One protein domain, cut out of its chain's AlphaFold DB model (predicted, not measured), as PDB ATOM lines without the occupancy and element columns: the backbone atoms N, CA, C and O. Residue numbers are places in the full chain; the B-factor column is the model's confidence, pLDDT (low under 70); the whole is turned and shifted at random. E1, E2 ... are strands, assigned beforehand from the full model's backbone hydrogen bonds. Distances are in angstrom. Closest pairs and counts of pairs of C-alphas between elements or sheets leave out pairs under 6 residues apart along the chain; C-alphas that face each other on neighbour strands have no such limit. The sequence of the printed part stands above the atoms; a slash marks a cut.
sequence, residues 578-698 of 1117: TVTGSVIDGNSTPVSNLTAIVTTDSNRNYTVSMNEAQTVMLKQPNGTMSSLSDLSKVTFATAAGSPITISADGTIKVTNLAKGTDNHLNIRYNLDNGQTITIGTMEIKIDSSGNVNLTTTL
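AT A GLANCE: This is residues 578 to 698 of the 1117 residues of an uncharacterized protein of Desulfitobacterium metallireducens DSM 15288 (UniProt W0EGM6). One strongly twisted sheet of eight strands curls round like a flattened barrel that is not fully closed, so folded that E6 and E8 face E10, E1, E2, E3 and E7 across it, with E9 as the hinge. A small separate hairpin, E4 and E5, sits at one end of this curled body. The printed part has 121 residues with no named helix and ten named strands, E1 to E10 in order along the chain; the class is all strand. The large sheet runs E6, E8, E9, E10, E1, E2, E3, E7 and is mixed, while the sheet of E4 and E5 is antiparallel. The whole is compact, with a radius of gyration of the C-alphas of 14.3 A and spans of 44 by 32 by 25 A.

IN THESE COORDINATES: Find C-alpha 578 at (9.846, 38.793, 55.962); from there E1 runs through residues 578 to 584, 19.5 A from first to last C-alpha. Next look at E2, residues 590 to 600, 27.0 A long, which bends by 56 degrees at residue 593. E3 follows at residues 606 to 611, 17.0 A long. Two short strands come next, E4 at residues 617 to 619 and E5 at residues 625 to 627. E6 takes residues 634 to 638, beginning at C-alpha 634, (17.704, 46.725, 34.757), and E7 takes residues 651 to 657. Then come the two longest stretches, E8 at residues 661 to 670, 28.3 A, and E9 at residues 676 to 686, 28.1 A; E9 bends by 67 degrees at residue 679. E10, residues 692 to 697, ends at C-alpha 697, (3.575, 46.555, 38.073).

HOW THE PARTS SIT: Start in the large sheet at E1, E2 and E3, a meander, each strand the antiparallel neighbour of the one before. In the hairpin of E1 and E2, N 581 and O 594 are 2.8 A apart, within hydrogen-bond range; in the hairpin of E2 and E3, look for N 599 and O 607 at 2.9 A. E3 has E7 as its antiparallel neighbour, with N 608 and O 654 at 2.9 A, and E7 is an edge strand. Return to E1 and you will find E10 beside it, parallel at 30 degrees, with N 582 and O 694 at 2.9 A. E8, E9 and E10 form a second meander: N 665 and O 682 are 2.8 A apart in the hairpin of E8 and E9, and N 685 and O 693 are 2.9 A apart in that of E9 and E10. E6, the other edge strand, is antiparallel to E8, with N 637 and O 666 at 3.0 A. The way across the sheet turns by 212 degrees from edge to edge, yet E6 and E7 are only just apart, their closest C-alphas 8.0 A from each other. Residues 643 to 644 pair antiparallel with residues 636 to 637 of E6. In the hairpin of E4 and E5, N 618 and O 626 are 2.8 A apart; the closest C-alphas of E4 and E1, those of Met 617 and Val 583, are 7.8 A apart.

THE WHOLE: The two C-alphas farthest apart are those of Ser 602 and Asn 622, 48.1 A. The printed part has no cut from residue 578 to residue 698. The link from E6 to E7, residues 639 to 650, is long; that from E5 to E6 is short, and the others are tight. The mean pLDDT of the printed part is 80.9, and look for values under 70 at residues 586 to 588, 673 to 674 and 690.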
ATOM      1  N   THR A 578      10.319  39.056  57.330       76.12
ATOM      2  CA  THR A 578       9.846  38.793  55.962       76.12
ATOM      3  C   THR A 578       8.447  39.372  55.754       76.12
ATOM      4  O   THR A 578       7.558  39.153  56.573       76.12
ATOM      5  N   VAL A 579       8.259  40.091  54.650       73.88
ATOM      6  CA  VAL A 579       6.994  40.693  54.214       73.88
ATOM      7  C   VAL A 579       6.687  40.211  52.796       73.88
ATOM      8  O   VAL A 579       7.589  40.106  51.965       73.88
ATOM      9  N   THR A 580       5.416  39.917  52.523       74.19
ATOM     10  CA  THR A 580       4.938  39.519  51.194       74.19
ATOM     11  C   THR A 580       4.241  40.703  50.529       74.19
ATOM     12  O   THR A 580       3.325  41.280  51.110       74.19
ATOM     13  N   GLY A 581       4.688  41.050  49.326       78.31
ATOM     14  CA  GLY A 581       4.066  42.017  48.425       78.31
ATOM     15  C   GLY A 581       3.395  41.348  47.225       78.31
ATOM     16  O   GLY A 581       3.346  40.118  47.126       78.31
ATOM     17  N   SER A 582       2.912  42.157  46.285       82.19
ATOM     18  CA  SER A 582       2.183  41.683  45.103       82.19
ATOM     19  C   SER A 582       2.688  42.309  43.806       82.19
ATOM     20  O   SER A 582       2.945  43.506  43.733       82.19
ATOM     21  N   VAL A 583       2.783  41.490  42.762       80.44
ATOM     22  CA  VAL A 583       2.849  41.958  41.375       80.44
ATOM     23  C   VAL A 583       1.417  42.201  40.922       80.44
ATOM     24  O   VAL A 583       0.588  41.296  41.041       80.44
ATOM     25  N   ILE A 584       1.122  43.399  40.429       81.06
ATOM     26  CA  ILE A 584      -0.215  43.819  40.002       81.06
ATOM     27  C   ILE A 584      -0.262  44.055  38.493       81.06
ATOM     28  O   ILE A 584       0.709  44.529  37.910       81.06
ATOM     29  N   ASP A 585      -1.376  43.722  37.848       78.25
ATOM     30  CA  ASP A 585      -1.611  44.077  36.445       78.25
ATOM     31  C   ASP A 585      -2.056  45.545  36.276       78.25
ATOM     32  O   ASP A 585      -2.176  46.295  37.246       78.25
ATOM     33  N   GLY A 586      -2.329  45.963  35.035       64.75
ATOM     34  CA  GLY A 586      -2.805  47.319  34.728       64.75
ATOM     35  C   GLY A 586      -4.166  47.693  35.343       64.75
ATOM     36  O   GLY A 586      -4.550  48.856  35.277       64.75
ATOM     37  N   ASN A 587      -4.886  46.742  35.953       64.81
ATOM     38  CA  ASN A 587      -6.124  46.974  36.703       64.81
ATOM     39  C   ASN A 587      -5.904  46.890  38.226       64.81
ATOM     40  O   ASN A 587      -6.866  46.724  38.979       64.81
ATOM     41  N   SER A 588      -4.651  46.948  38.687       68.19
ATOM     42  CA  SER A 588      -4.259  46.797  40.093       68.19
ATOM     43  C   SER A 588      -4.636  45.442  40.710       68.19
ATOM     44  O   SER A 588      -4.721  45.315  41.933       68.19
ATOM     45  N   THR A 589      -4.859  44.414  39.885       71.81
ATOM     46  CA  THR A 589      -5.205  43.069  40.360       71.81
ATOM     47  C   THR A 589      -3.926  42.279  40.643       71.81
ATOM     48  O   THR A 589      -3.070  42.197  39.760       71.81
ATOM     49  N   PRO A 590      -3.764  41.668  41.833       76.88
ATOM     50  CA  PRO A 590      -2.614  40.815  42.123       76.88
ATOM     51  C   PRO A 590      -2.557  39.595  41.193       76.88
ATOM     52  O   PRO A 590      -3.490  38.794  41.155       76.88
ATOM     53  N   VAL A 591      -1.443  39.434  40.479       77.75
ATOM     54  CA  VAL A 591      -1.187  38.310  39.558       77.75
ATOM     55  C   VAL A 591      -0.067  37.387  40.038       77.75
ATOM     56  O   VAL A 591      -0.026  36.218  39.664       77.75
ATOM     57  N   SER A 592       0.836  37.885  40.887       78.94
ATOM     58  CA  SER A 592       1.905  37.097  41.509       78.94
ATOM     59  C   SER A 592       2.296  37.692  42.864       78.94
ATOM     60  O   SER A 592       1.983  38.843  43.160       78.94
ATOM     61  N   ASN A 593       3.000  36.919  43.687       78.50
ATOM     62  CA  ASN A 593       3.541  37.369  44.970       78.50
ATOM     63  C   ASN A 593       5.040  37.646  44.852       78.50
ATOM     64  O   ASN A 593       5.741  36.971  44.096       78.50
ATOM     65  N   LEU A 594       5.544  38.575  45.663       80.62
ATOM     66  CA  LEU A 594       6.980  38.799  45.823       80.62
ATOM     67  C   LEU A 594       7.343  38.934  47.303       80.62
ATOM     68  O   LEU A 594       6.502  39.299  48.123       80.62
ATOM     69  N   THR A 595       8.576  38.595  47.669       80.50
ATOM     70  CA  THR A 595       9.008  38.549  49.076       80.50
ATOM     71  C   THR A 595      10.130  39.536  49.346       80.50
ATOM     72  O   THR A 595      11.090  39.605  48.581       80.50
ATOM     73  N   ALA A 596      10.039  40.252  50.466       82.62
ATOM     74  CA  ALA A 596      11.055  41.196  50.911       82.62
ATOM     75  C   ALA A 596      11.440  40.974  52.378       82.62
ATOM     76  O   ALA A 596      10.627  40.565  53.205       82.62
ATOM     77  N   ILE A 597      12.691  41.273  52.714       84.50
ATOM     78  CA  ILE A 597      13.215  41.300  54.078       84.50
ATOM     79  C   ILE A 597      13.279  42.754  54.535       84.50
ATOM     80  O   ILE A 597      13.913  43.592  53.894       84.50
ATOM     81  N   VAL A 598      12.649  43.041  55.670       84.75
ATOM     82  CA  VAL A 598      12.584  44.372  56.267       84.75
ATOM     83  C   VAL A 598      13.424  44.413  57.535       84.75
ATOM     84  O   VAL A 598      13.160  43.681  58.487       84.75
ATOM     85  N   THR A 599      14.418  45.294  57.580       84.19
ATOM     86  CA  THR A 599      15.211  45.573  58.787       84.19
ATOM     87  C   THR A 599      14.999  47.012  59.235       84.19
ATOM     88  O   THR A 599      14.847  47.897  58.396       84.19
ATOM     89  N   THR A 600      15.043  47.266  60.539       84.62
ATOM     90  CA  THR A 600      14.903  48.612  61.108       84.62
ATOM     91  C   THR A 600      16.189  49.002  61.830       84.62
ATOM     92  O   THR A 600      16.721  48.210  62.607       84.62
ATOM     93  N   ASP A 601      16.700  50.204  61.568       82.12
ATOM     94  CA  ASP A 601      17.908  50.715  62.219       82.12
ATOM     95  C   ASP A 601      17.619  51.364  63.591       82.12
ATOM     96  O   ASP A 601      16.472  51.494  64.032       82.12
ATOM     97  N   SER A 602      18.676  51.794  64.289       77.00
ATOM     98  CA  SER A 602      18.575  52.456  65.600       77.00
ATOM     99  C   SER A 602      17.828  53.795  65.568       77.00
ATOM    100  O   SER A 602      17.343  54.241  66.606       77.00
ATOM    101  N   ASN A 603      17.712  54.418  64.393       76.00
ATOM    102  CA  ASN A 603      16.979  55.662  64.170       76.00
ATOM    103  C   ASN A 603      15.515  55.411  63.771       76.00
ATOM    104  O   ASN A 603      14.781  56.363  63.516       76.00
ATOM    105  N   ARG A 604      15.070  54.142  63.776       78.50
ATOM    106  CA  ARG A 604      13.744  53.682  63.332       78.50
ATOM    107  C   ARG A 604      13.476  53.889  61.840       78.50
ATOM    108  O   ARG A 604      12.314  53.885  61.437       78.50
ATOM    109  N   ASN A 605      14.523  54.021  61.031       83.12
ATOM    110  CA  ASN A 605      14.386  53.963  59.586       83.12
ATOM    111  C   ASN A 605      14.358  52.510  59.128       83.12
ATOM    112  O   ASN A 605      15.049  51.639  59.663       83.12
ATOM    113  N   TYR A 606      13.555  52.255  58.112       88.94
ATOM    114  CA  TYR A 606      13.355  50.945  57.536       88.94
ATOM    115  C   TYR A 606      14.263  50.758  56.326       88.94
ATOM    116  O   TYR A 606      14.583  51.693  55.588       88.94
ATOM    117  N   THR A 607      14.678  49.514  56.136       87.94
ATOM    118  CA  THR A 607      15.366  49.041  54.945       87.94
ATOM    119  C   THR A 607      14.613  47.842  54.403       87.94
ATOM    120  O   THR A 607      14.442  46.864  55.129       87.94
ATOM    121  N   VAL A 608      14.185  47.917  53.146       88.94
ATOM    122  CA  VAL A 608      13.483  46.838  52.440       88.94
ATOM    123  C   VAL A 608      14.445  46.232  51.422       88.94
ATOM    124  O   VAL A 608      15.022  46.955  50.611       88.94
ATOM    125  N   SER A 609      14.658  44.918  51.507       85.56
ATOM    126  CA  SER A 609      15.564  44.159  50.633       85.56
ATOM    127  C   SER A 609      14.801  43.052  49.909       85.56
ATOM    128  O   SER A 609      14.119  42.272  50.568       85.56
ATOM    129  N   MET A 610      14.905  42.955  48.585       87.62
ATOM    130  CA  MET A 610      14.147  41.984  47.777       87.62
ATOM    131  C   MET A 610      14.911  41.565  46.521       87.62
ATOM    132  O   MET A 610      15.803  42.284  46.082       87.62
ATOM    133  N   ASN A 611      14.573  40.407  45.952       84.38
ATOM    134  CA  ASN A 611      15.240  39.889  44.758       84.38
ATOM    135  C   ASN A 611      14.643  40.498  43.478       84.38
ATOM    136  O   ASN A 611      13.428  40.468  43.287       84.38
ATOM    137  N   GLU A 612      15.498  41.006  42.593       82.25
ATOM    138  CA  GLU A 612      15.094  41.683  41.355       82.25
ATOM    139  C   GLU A 612      14.324  40.799  40.363       82.25
ATOM    140  O   GLU A 612      13.423  41.272  39.673       82.25
ATOM    141  N   ALA A 613      14.584  39.490  40.328       80.31
ATOM    142  CA  ALA A 613      13.898  38.595  39.398       80.31
ATOM    143  C   ALA A 613      12.404  38.435  39.730       80.31
ATOM    144  O   ALA A 613      11.612  38.103  38.850       80.31
ATOM    145  N   GLN A 614      12.016  38.680  40.989       79.44
ATOM    146  CA  GLN A 614      10.621  38.647  41.439       79.44
ATOM    147  C   GLN A 614       9.885  39.971  41.192       79.44
ATOM    148  O   GLN A 614       8.657  39.999  41.251       79.44
ATOM    149  N   THR A 615      10.622  41.062  40.960       76.56
ATOM    150  CA  THR A 615      10.056  42.407  40.804       76.56
ATOM    151  C   THR A 615       9.914  42.809  39.339       76.56
ATOM    152  O   THR A 615       9.029  43.587  39.006       76.56
ATOM    153  N   VAL A 616      10.728  42.236  38.448       84.00
ATOM    154  CA  VAL A 616      10.699  42.501  37.002       84.00
ATOM    155  C   VAL A 616      10.022  41.336  36.276       84.00
ATOM    156  O   VAL A 616      10.683  40.434  35.755       84.00
ATOM    157  N   MET A 617       8.687  41.334  36.267       84.00
ATOM    158  CA  MET A 617       7.877  40.280  35.643       84.00
ATOM    159  C   MET A 617       7.264  40.757  34.323       84.00
ATOM    160  O   MET A 617       6.539  41.750  34.292       84.00
ATOM    161  N   LEU A 618       7.525  40.017  33.246       84.12
ATOM    162  CA  LEU A 618       7.005  40.258  31.902       84.12
ATOM    163  C   LEU A 618       5.888  39.262  31.577       84.12
ATOM    164  O   LEU A 618       6.037  38.049  31.763       84.12
ATOM    165  N   LYS A 619       4.776  39.770  31.049       85.62
ATOM    166  CA  LYS A 619       3.714  38.956  30.461       85.62
ATOM    167  C   LYS A 619       4.071  38.618  29.022       85.62
ATOM    168  O   LYS A 619       4.253  39.516  28.219       85.62
ATOM    169  N   GLN A 620       4.150  37.336  28.700       83.38
ATOM    170  CA  GLN A 620       4.424  36.830  27.357       83.38
ATOM    171  C   GLN A 620       3.169  36.895  26.467       83.38
ATOM    172  O   GLN A 620       2.053  36.858  26.997       83.38
ATOM    173  N   PRO A 621       3.315  36.891  25.125       79.12
ATOM    174  CA  PRO A 621       2.184  36.902  24.186       79.12
ATOM    175  C   PRO A 621       1.138  35.807  24.438       79.12
ATOM    176  O   PRO A 621      -0.064  36.030  24.342       79.12
ATOM    177  N   ASN A 622       1.588  34.626  24.867       78.38
ATOM    178  CA  ASN A 622       0.723  33.497  25.216       78.38
ATOM    179  C   ASN A 622       0.027  33.628  26.594       78.38
ATOM    180  O   ASN A 622      -0.584  32.669  27.063       78.38
ATOM    181  N   GLY A 623       0.166  34.771  27.271       77.75
ATOM    182  CA  GLY A 623      -0.405  35.060  28.587       77.75
ATOM    183  C   GLY A 623       0.380  34.503  29.779       77.75
ATOM    184  O   GLY A 623       0.009  34.779  30.919       77.75
ATOM    185  N   THR A 624       1.457  33.743  29.559       83.38
ATOM    186  CA  THR A 624       2.320  33.267  30.657       83.38
ATOM    187  C   THR A 624       3.177  34.402  31.218       83.38
ATOM    188  O   THR A 624       3.426  35.394  30.540       83.38
ATOM    189  N   MET A 625       3.634  34.278  32.464       83.56
ATOM    190  CA  MET A 625       4.513  35.268  33.096       83.56
ATOM    191  C   MET A 625       5.918  34.697  33.260       83.56
ATOM    192  O   MET A 625       6.080  33.570  33.731       83.56
ATOM    193  N   SER A 626       6.933  35.485  32.920       81.81
ATOM    194  CA  SER A 626       8.338  35.136  33.130       81.81
ATOM    195  C   SER A 626       9.132  36.361  33.572       81.81
ATOM    196  O   SER A 626       8.776  37.487  33.233       81.81
ATOM    197  N   SER A 627      10.234  36.155  34.290       77.88
ATOM    198  CA  SER A 627      11.188  37.244  34.522       77.88
ATOM    199  C   SER A 627      11.852  37.663  33.203       77.88
ATOM    200  O   SER A 627      11.896  36.875  32.249       77.88
ATOM    201  N   LEU A 628      12.351  38.896  33.141       76.25
ATOM    202  CA  LEU A 628      13.156  39.360  32.013       76.25
ATOM    203  C   LEU A 628      14.467  38.556  31.956       76.25
ATOM    204  O   LEU A 628      15.107  38.326  32.979       76.25
ATOM    205  N   SER A 629      14.868  38.107  30.767       71.88
ATOM    206  CA  SER A 629      16.020  37.206  30.599       71.88
ATOM    207  C   SER A 629      17.373  37.849  30.899       71.88
ATOM    208  O   SER A 629      18.298  37.140  31.290       71.88
ATOM    209  N   ASP A 630      17.487  39.167  30.722       75.44
ATOM    210  CA  ASP A 630      18.686  39.940  31.045       75.44
ATOM    211  C   ASP A 630      18.349  41.061  32.034       75.44
ATOM    212  O   ASP A 630      17.874  42.134  31.655       75.44
ATOM    213  N   LEU A 631      18.595  40.794  33.316       82.44
ATOM    214  CA  LEU A 631      18.410  41.756  34.405       82.44
ATOM    215  C   LEU A 631      19.631  42.670  34.590       82.44
ATOM    216  O   LEU A 631      19.525  43.679  35.275       82.44
ATOM    217  N   SER A 632      20.765  42.397  33.925       81.12
ATOM    218  CA  SER A 632      21.986  43.210  34.070       81.12
ATOM    219  C   SER A 632      21.825  44.642  33.551       81.12
ATOM    220  O   SER A 632      22.559  45.547  33.955       81.12
ATOM    221  N   LYS A 633      20.833  44.854  32.681       82.12
ATOM    222  CA  LYS A 633      20.452  46.160  32.137       82.12
ATOM    223  C   LYS A 633      19.311  46.822  32.905       82.12
ATOM    224  O   LYS A 633      18.939  47.948  32.576       82.12
ATOM    225  N   VAL A 634      18.753  46.155  33.916       86.06
ATOM    226  CA  VAL A 634      17.704  46.725  34.757       86.06
ATOM    227  C   VAL A 634      18.336  47.560  35.865       86.06
ATOM    228  O   VAL A 634      19.295  47.169  36.523       86.06
ATOM    229  N   THR A 635      17.781  48.744  36.073       87.75
ATOM    230  CA  THR A 635      18.160  49.657  37.147       87.75
ATOM    231  C   THR A 635      16.913  50.119  37.883       87.75
ATOM    232  O   THR A 635      15.820  50.168  37.323       87.75
ATOM    233  N   PHE A 636      17.074  50.483  39.149       89.31
ATOM    234  CA  PHE A 636      16.009  51.065  39.956       89.31
ATOM    235  C   PHE A 636      16.392  52.501  40.285       89.31
ATOM    236  O   PHE A 636      17.550  52.783  40.592       89.31
ATOM    237  N   ALA A 637      15.433  53.416  40.223       86.69
ATOM    238  CA  ALA A 637      15.641  54.806  40.601       86.69
ATOM    239  C   ALA A 637      14.456  55.319  41.415       86.69
ATOM    240  O   ALA A 637      13.329  54.872  41.223       86.69
ATOM    241  N   THR A 638      14.684  56.277  42.309       83.88
ATOM    242  CA  THR A 638      13.587  56.988  42.979       83.88
ATOM    243  C   THR A 638      12.759  57.785  41.969       83.88
ATOM    244  O   THR A 638      13.210  58.047  40.850       83.88
ATOM    245  N   ALA A 639      11.567  58.236  42.365       73.69
ATOM    246  CA  ALA A 639      10.761  59.155  41.555       73.69
ATOM    247  C   ALA A 639      11.545  60.412  41.107       73.69
ATOM    248  O   ALA A 639      11.377  60.876  39.986       73.69
ATOM    249  N   ALA A 640      12.471  60.908  41.942       74.50
ATOM    250  CA  ALA A 640      13.361  62.034  41.629       74.50
ATOM    251  C   ALA A 640      14.575  61.662  40.743       74.50
ATOM    252  O   ALA A 640      15.401  62.516  40.434       74.50
ATOM    253  N   GLY A 641      14.708  60.394  40.346       73.88
ATOM    254  CA  GLY A 641      15.739  59.903  39.430       73.88
ATOM    255  C   GLY A 641      17.037  59.417  40.079       73.88
ATOM    256  O   GLY A 641      17.929  58.985  39.351       73.88
ATOM    257  N   SER A 642      17.153  59.428  41.411       83.06
ATOM    258  CA  SER A 642      18.354  58.948  42.109       83.06
ATOM    259  C   SER A 642      18.474  57.420  42.019       83.06
ATOM    260  O   SER A 642      17.499  56.736  42.340       83.06
ATOM    261  N   PRO A 643      19.634  56.857  41.636       85.06
ATOM    262  CA  PRO A 643      19.795  55.415  41.456       85.06
ATOM    263  C   PRO A 643      19.746  54.646  42.786       85.06
ATOM    264  O   PRO A 643      20.271  55.098  43.805       85.06
ATOM    265  N   ILE A 644      19.155  53.451  42.755       88.12
ATOM    266  CA  ILE A 644      19.129  52.466  43.840       88.12
ATOM    267  C   ILE A 644      20.164  51.382  43.542       88.12
ATOM    268  O   ILE A 644      20.269  50.882  42.424       88.12
ATOM    269  N   THR A 645      20.947  51.020  44.556       78.81
ATOM    270  CA  THR A 645      21.987  49.997  44.424       78.81
ATOM    271  C   THR A 645      21.385  48.593  44.385       78.81
ATOM    272  O   THR A 645      20.580  48.232  45.248       78.81
ATOM    273  N   ILE A 646      21.843  47.800  43.419       82.44
ATOM    274  CA  ILE A 646      21.597  46.361  43.310       82.44
ATOM    275  C   ILE A 646      22.910  45.653  43.657       82.44
ATOM    276  O   ILE A 646      23.968  46.008  43.129       82.44
ATOM    277  N   SER A 647      22.881  44.706  44.592       79.00
ATOM    278  CA  SER A 647      24.060  43.896  44.918       79.00
ATOM    279  C   SER A 647      24.305  42.805  43.877       79.00
ATOM    280  O   SER A 647      23.424  42.437  43.112       79.00
ATOM    281  N   ALA A 648      25.520  42.250  43.869       75.69
ATOM    282  CA  ALA A 648      25.936  41.228  42.901       75.69
ATOM    283  C   ALA A 648      25.098  39.929  42.929       75.69
ATOM    284  O   ALA A 648      25.208  39.119  42.016       75.69
ATOM    285  N   ASP A 649      24.294  39.717  43.974       78.06
ATOM    286  CA  ASP A 649      23.342  38.609  44.114       78.06
ATOM    287  C   ASP A 649      21.917  38.956  43.630       78.06
ATOM    288  O   ASP A 649      20.992  38.172  43.848       78.06
ATOM    289  N   GLY A 650      21.727  40.123  43.002       77.62
ATOM    290  CA  GLY A 650      20.433  40.593  42.501       77.62
ATOM    291  C   GLY A 650      19.506  41.148  43.589       77.62
ATOM    292  O   GLY A 650      18.295  41.250  43.385       77.62
ATOM    293  N   THR A 651      20.025  41.478  44.779       83.81
ATOM    294  CA  THR A 651      19.207  42.088  45.840       83.81
ATOM    295  C   THR A 651      19.097  43.601  45.650       83.81
ATOM    296  O   THR A 651      20.086  44.334  45.699       83.81
ATOM    297  N   ILE A 652      17.865  44.085  45.514       88.81
ATOM    298  CA  ILE A 652      17.512  45.506  45.553       88.81
ATOM    299  C   ILE A 652      17.400  45.911  47.017       88.81
ATOM    300  O   ILE A 652      16.641  45.290  47.766       88.81
ATOM    301  N   LYS A 653      18.117  46.960  47.433       87.69
ATOM    302  CA  LYS A 653      18.101  47.437  48.820       87.69
ATOM    303  C   LYS A 653      17.709  48.907  48.903       87.69
ATOM    304  O   LYS A 653      18.464  49.784  48.491       87.69
ATOM    305  N   VAL A 654      16.553  49.174  49.504       88.81
ATOM    306  CA  VAL A 654      16.006  50.526  49.673       88.81
ATOM    307  C   VAL A 654      16.099  50.911  51.143       88.81
ATOM    308  O   VAL A 654      15.466  50.282  51.986       88.81
ATOM    309  N   THR A 655      16.933  51.899  51.463       88.88
ATOM    310  CA  THR A 655      17.278  52.298  52.841       88.88
ATOM    311  C   THR A 655      16.658  53.638  53.231       88.88
ATOM    312  O   THR A 655      16.208  54.386  52.369       88.88
ATOM    313  N   ASN A 656      16.743  53.994  54.517       85.38
ATOM    314  CA  ASN A 656      16.326  55.297  55.058       85.38
ATOM    315  C   ASN A 656      14.831  55.610  54.880       85.38
ATOM    316  O   ASN A 656      14.445  56.772  54.782       85.38
ATOM    317  N   LEU A 657      13.984  54.581  54.863       88.50
ATOM    318  CA  LEU A 657      12.544  54.746  54.703       88.50
ATOM    319  C   LEU A 657      11.901  55.085  56.054       88.50
ATOM    320  O   LEU A 657      12.010  54.314  57.011       88.50
ATOM    321  N   ALA A 658      11.245  56.237  56.157       85.25
ATOM    322  CA  ALA A 658      10.600  56.677  57.393       85.25
ATOM    323  C   ALA A 658       9.159  56.146  57.510       85.25
ATOM    324  O   ALA A 658       8.508  55.835  56.513       85.25
ATOM    325  N   LYS A 659       8.621  56.072  58.733       87.88
ATOM    326  CA  LYS A 659       7.195  55.760  58.937       87.88
ATOM    327  C   LYS A 659       6.296  56.828  58.320       87.88
ATOM    328  O   LYS A 659       6.621  58.011  58.365       87.88
ATOM    329  N   GLY A 660       5.130  56.408  57.842       77.25
ATOM    330  CA  GLY A 660       4.152  57.283  57.200       77.25
ATOM    331  C   GLY A 660       4.591  57.799  55.829       77.25
ATOM    332  O   GLY A 660       4.083  58.832  55.406       77.25
ATOM    333  N   THR A 661       5.535  57.127  55.161       78.69
ATOM    334  CA  THR A 661       6.012  57.526  53.829       78.69
ATOM    335  C   THR A 661       5.514  56.583  52.746       78.69
ATOM    336  O   THR A 661       5.351  55.379  52.966       78.69
ATOM    337  N   ASP A 662       5.286  57.166  51.575       88.44
ATOM    338  CA  ASP A 662       5.000  56.470  50.332       88.44
ATOM    339  C   ASP A 662       6.202  56.652  49.407       88.44
ATOM    340  O   ASP A 662       6.638  57.784  49.175       88.44
ATOM    341  N   ASN A 663       6.816  55.553  48.974       84.12
ATOM    342  CA  ASN A 663       8.065  55.600  48.224       84.12
ATOM    343  C   ASN A 663       7.871  54.899  46.889       84.12
ATOM    344  O   ASN A 663       7.729  53.678  46.836       84.12
ATOM    345  N   HIS A 664       7.930  55.682  45.817       89.19
ATOM    346  CA  HIS A 664       7.812  55.187  44.453       89.19
ATOM    347  C   HIS A 664       9.191  55.050  43.810       89.19
ATOM    348  O   HIS A 664      10.004  55.987  43.818       89.19
ATOM    349  N   LEU A 665       9.440  53.877  43.237       88.38
ATOM    350  CA  LEU A 665      10.616  53.573  42.440       88.38
ATOM    351  C   LEU A 665      10.211  53.316  40.992       88.38
ATOM    352  O   LEU A 665       9.257  52.589  40.717       88.38
ATOM    353  N   ASN A 666      10.993  53.870  40.074       87.00
ATOM    354  CA  ASN A 666      10.938  53.554  38.658       87.00
ATOM    355  C   ASN A 666      11.865  52.371  38.381       87.00
ATOM    356  O   ASN A 666      13.049  52.412  38.732       87.00
ATOM    357  N   ILE A 667      11.333  51.342  37.728       87.38
ATOM    358  CA  ILE A 667      12.099  50.228  37.176       87.38
ATOM    359  C   ILE A 667      12.488  50.629  35.760       87.38
ATOM    360  O   ILE A 667      11.620  50.872  34.922       87.38
ATOM    361  N   ARG A 668      13.788  50.736  35.490       84.62
ATOM    362  CA  ARG A 668      14.318  51.222  34.216       84.62
ATOM    363  C   ARG A 668      15.142  50.161  33.505       84.62
ATOM    364  O   ARG A 668      15.889  49.440  34.154       84.62
ATOM    365  N   TYR A 669      15.072  50.121  32.182       82.50
ATOM    366  CA  TYR A 669      15.925  49.285  31.338       82.50
ATOM    367  C   TYR A 669      16.900  50.152  30.540       82.50
ATOM    368  O   TYR A 669      16.487  51.135  29.923       82.50
ATOM    369  N   ASN A 670      18.187  49.807  30.568       82.25
ATOM    370  CA  ASN A 670      19.241  50.487  29.819       82.25
ATOM    371  C   ASN A 670      19.374  49.898  28.409       82.25
ATOM    372  O   ASN A 670      19.474  48.687  28.235       82.25
ATOM    373  N   LEU A 671      19.388  50.772  27.407       72.06
ATOM    374  CA  LEU A 671      19.328  50.437  25.987       72.06
ATOM    375  C   LEU A 671      20.698  50.405  25.279       72.06
ATOM    376  O   LEU A 671      20.749  50.388  24.052       72.06
ATOM    377  N   ASP A 672      21.805  50.429  26.027       70.06
ATOM    378  CA  ASP A 672      23.214  50.438  25.567       70.06
ATOM    379  C   ASP A 672      23.646  51.655  24.722       70.06
ATOM    380  O   ASP A 672      24.839  51.926  24.584       70.06
ATOM    381  N   ASN A 673      22.702  52.445  24.211       67.81
ATOM    382  CA  ASN A 673      22.927  53.712  23.509       67.81
ATOM    383  C   ASN A 673      22.962  54.934  24.457       67.81
ATOM    384  O   ASN A 673      22.969  56.077  23.999       67.81
ATOM    385  N   GLY A 674      22.954  54.698  25.774       69.88
ATOM    386  CA  GLY A 674      22.922  55.727  26.818       69.88
ATOM    387  C   GLY A 674      21.519  56.182  27.235       69.88
ATOM    388  O   GLY A 674      21.406  57.010  28.138       69.88
ATOM    389  N   GLN A 675      20.455  55.651  26.625       70.81
ATOM    390  CA  GLN A 675      19.070  55.934  27.009       70.81
ATOM    391  C   GLN A 675      18.524  54.870  27.968       70.81
ATOM    392  O   GLN A 675      18.911  53.701  27.930       70.81
ATOM    393  N   THR A 676      17.582  55.278  28.822       73.69
ATOM    394  CA  THR A 676      16.861  54.385  29.737       73.69
ATOM    395  C   THR A 676      15.360  54.545  29.566       73.69
ATOM    396  O   THR A 676      14.877  55.675  29.502       73.69
ATOM    397  N   ILE A 677      14.629  53.436  29.564       72.06
ATOM    398  CA  ILE A 677      13.160  53.412  29.499       72.06
ATOM    399  C   ILE A 677      12.587  52.958  30.838       72.06
ATOM    400  O   ILE A 677      13.153  52.066  31.463       72.06
ATOM    401  N   THR A 678      11.485  53.554  31.293       77.88
ATOM    402  CA  THR A 678      10.754  53.058  32.468       77.88
ATOM    403  C   THR A 678       9.869  51.899  32.014       77.88
ATOM    404  O   THR A 678       8.999  52.077  31.172       77.88
ATOM    405  N   ILE A 679      10.126  50.698  32.528       77.75
ATOM    406  CA  ILE A 679       9.401  49.471  32.156       77.75
ATOM    407  C   ILE A 679       8.354  49.074  33.197       77.75
ATOM    408  O   ILE A 679       7.534  48.202  32.936       77.75
ATOM    409  N   GLY A 680       8.371  49.706  34.369       79.94
ATOM    410  CA  GLY A 680       7.405  49.482  35.434       79.94
ATOM    411  C   GLY A 680       7.692  50.352  36.651       79.94
ATOM    412  O   GLY A 680       8.697  51.065  36.709       79.94
ATOM    413  N   THR A 681       6.819  50.272  37.647       85.88
ATOM    414  CA  THR A 681       6.971  50.967  38.924       85.88
ATOM    415  C   THR A 681       6.885  49.994  40.094       85.88
ATOM    416  O   THR A 681       6.389  48.865  39.996       85.88
ATOM    417  N   MET A 682       7.431  50.429  41.222       87.94
ATOM    418  CA  MET A 682       7.339  49.746  42.500       87.94
ATOM    419  C   MET A 682       6.963  50.754  43.577       87.94
ATOM    420  O   MET A 682       7.552  51.833  43.655       87.94
ATOM    421  N   GLU A 683       6.012  50.389  44.424       90.38
ATOM    422  CA  GLU A 683       5.592  51.177  45.577       90.38
ATOM    423  C   GLU A 683       6.006  50.459  46.861       90.38
ATOM    424  O   GLU A 683       5.753  49.264  47.045       90.38
ATOM    425  N   ILE A 684       6.661  51.204  47.750       89.50
ATOM    426  CA  ILE A 684       7.035  50.764  49.092       89.50
ATOM    427  C   ILE A 684       6.416  51.733  50.086       89.50
ATOM    428  O   ILE A 684       6.929  52.829  50.338       89.50
ATOM    429  N   LYS A 685       5.322  51.295  50.696       87.81
ATOM    430  CA  LYS A 685       4.582  52.092  51.660       87.81
ATOM    431  C   LYS A 685       4.881  51.627  53.067       87.81
ATOM    432  O   LYS A 685       4.698  50.455  53.393       87.81
ATOM    433  N   ILE A 686       5.310  52.558  53.912       84.94
ATOM    434  CA  ILE A 686       5.489  52.310  55.341       84.94
ATOM    435  C   ILE A 686       4.439  53.116  56.070       84.94
ATOM    436  O   ILE A 686       4.514  54.342  56.117       84.94
ATOM    437  N   ASP A 687       3.447  52.442  56.639       78.31
ATOM    438  CA  ASP A 687       2.378  53.140  57.341       78.31
ATOM    439  C   ASP A 687       2.876  53.790  58.651       78.31
ATOM    440  O   ASP A 687       4.016  53.613  59.099       78.31
ATOM    441  N   SER A 688       2.017  54.579  59.293       75.69
ATOM    442  CA  SER A 688       2.334  55.239  60.568       75.69
ATOM    443  C   SER A 688       2.602  54.253  61.715       75.69
ATOM    444  O   SER A 688       3.245  54.613  62.707       75.69
ATOM    445  N   SER A 689       2.169  52.997  61.578       75.69
ATOM    446  CA  SER A 689       2.419  51.915  62.535       75.69
ATOM    447  C   SER A 689       3.755  51.211  62.270       75.69
ATOM    448  O   SER A 689       4.362  50.677  63.201       75.69
ATOM    449  N   GLY A 690       4.306  51.332  61.062       67.75
ATOM    450  CA  GLY A 690       5.539  50.685  60.624       67.75
ATOM    451  C   GLY A 690       5.327  49.381  59.855       67.75
ATOM    452  O   GLY A 690       6.284  48.619  59.726       67.75
ATOM    453  N   ASN A 691       4.106  49.106  59.386       77.56
ATOM    454  CA  ASN A 691       3.843  47.994  58.477       77.56
ATOM    455  C   ASN A 691       4.303  48.372  57.068       77.56
ATOM    456  O   ASN A 691       4.097  49.506  56.633       77.56
ATOM    457  N   VAL A 692       4.906  47.414  56.366       76.50
ATOM    458  CA  VAL A 692       5.400  47.594  54.998       76.50
ATOM    459  C   VAL A 692       4.410  46.964  54.021       76.50
ATOM    460  O   VAL A 692       4.093  45.785  54.157       76.50
ATOM    461  N   ASN A 693       3.936  47.738  53.046       81.12
ATOM    462  CA  ASN A 693       3.176  47.265  51.890       81.12
ATOM    463  C   ASN A 693       4.025  47.466  50.626       81.12
ATOM    464  O   ASN A 693       4.732  48.468  50.509       81.12
ATOM    465  N   LEU A 694       4.004  46.477  49.738       81.94
ATOM    466  CA  LEU A 694       4.914  46.368  48.610       81.94
ATOM    467  C   LEU A 694       4.138  45.924  47.374       81.94
ATOM    468  O   LEU A 694       3.592  44.816  47.349       81.94
ATOM    469  N   THR A 695       4.124  46.764  46.346       86.50
ATOM    470  CA  THR A 695       3.510  46.446  45.055       86.50
ATOM    471  C   THR A 695       4.468  46.753  43.913       86.50
ATOM    472  O   THR A 695       5.317  47.639  44.008       86.50
ATOM    473  N   THR A 696       4.364  45.996  42.825       86.25
ATOM    474  CA  THR A 696       5.087  46.284  41.582       86.25
ATOM    475  C   THR A 696       4.230  45.960  40.368       86.25
ATOM    476  O   THR A 696       3.407  45.048  40.420       86.25
ATOM    477  N   THR A 697       4.392  46.707  39.283       85.44
ATOM    478  CA  THR A 697       3.575  46.555  38.073       85.44
ATOM    479  C   THR A 697       4.083  45.436  37.163       85.44
ATOM    480  O   THR A 697       5.276  45.370  36.864       85.44
ATOM    481  N   LEU A 698       3.172  44.602  36.658       85.44
ATOM    482  CA  LEU A 698       3.424  43.645  35.580       85.44
ATOM    483  C   LEU A 698       3.718  44.388  34.272       85.44
ATOM    484  O   LEU A 698       2.964  45.271  33.868       85.44
TER     485      LEU A 698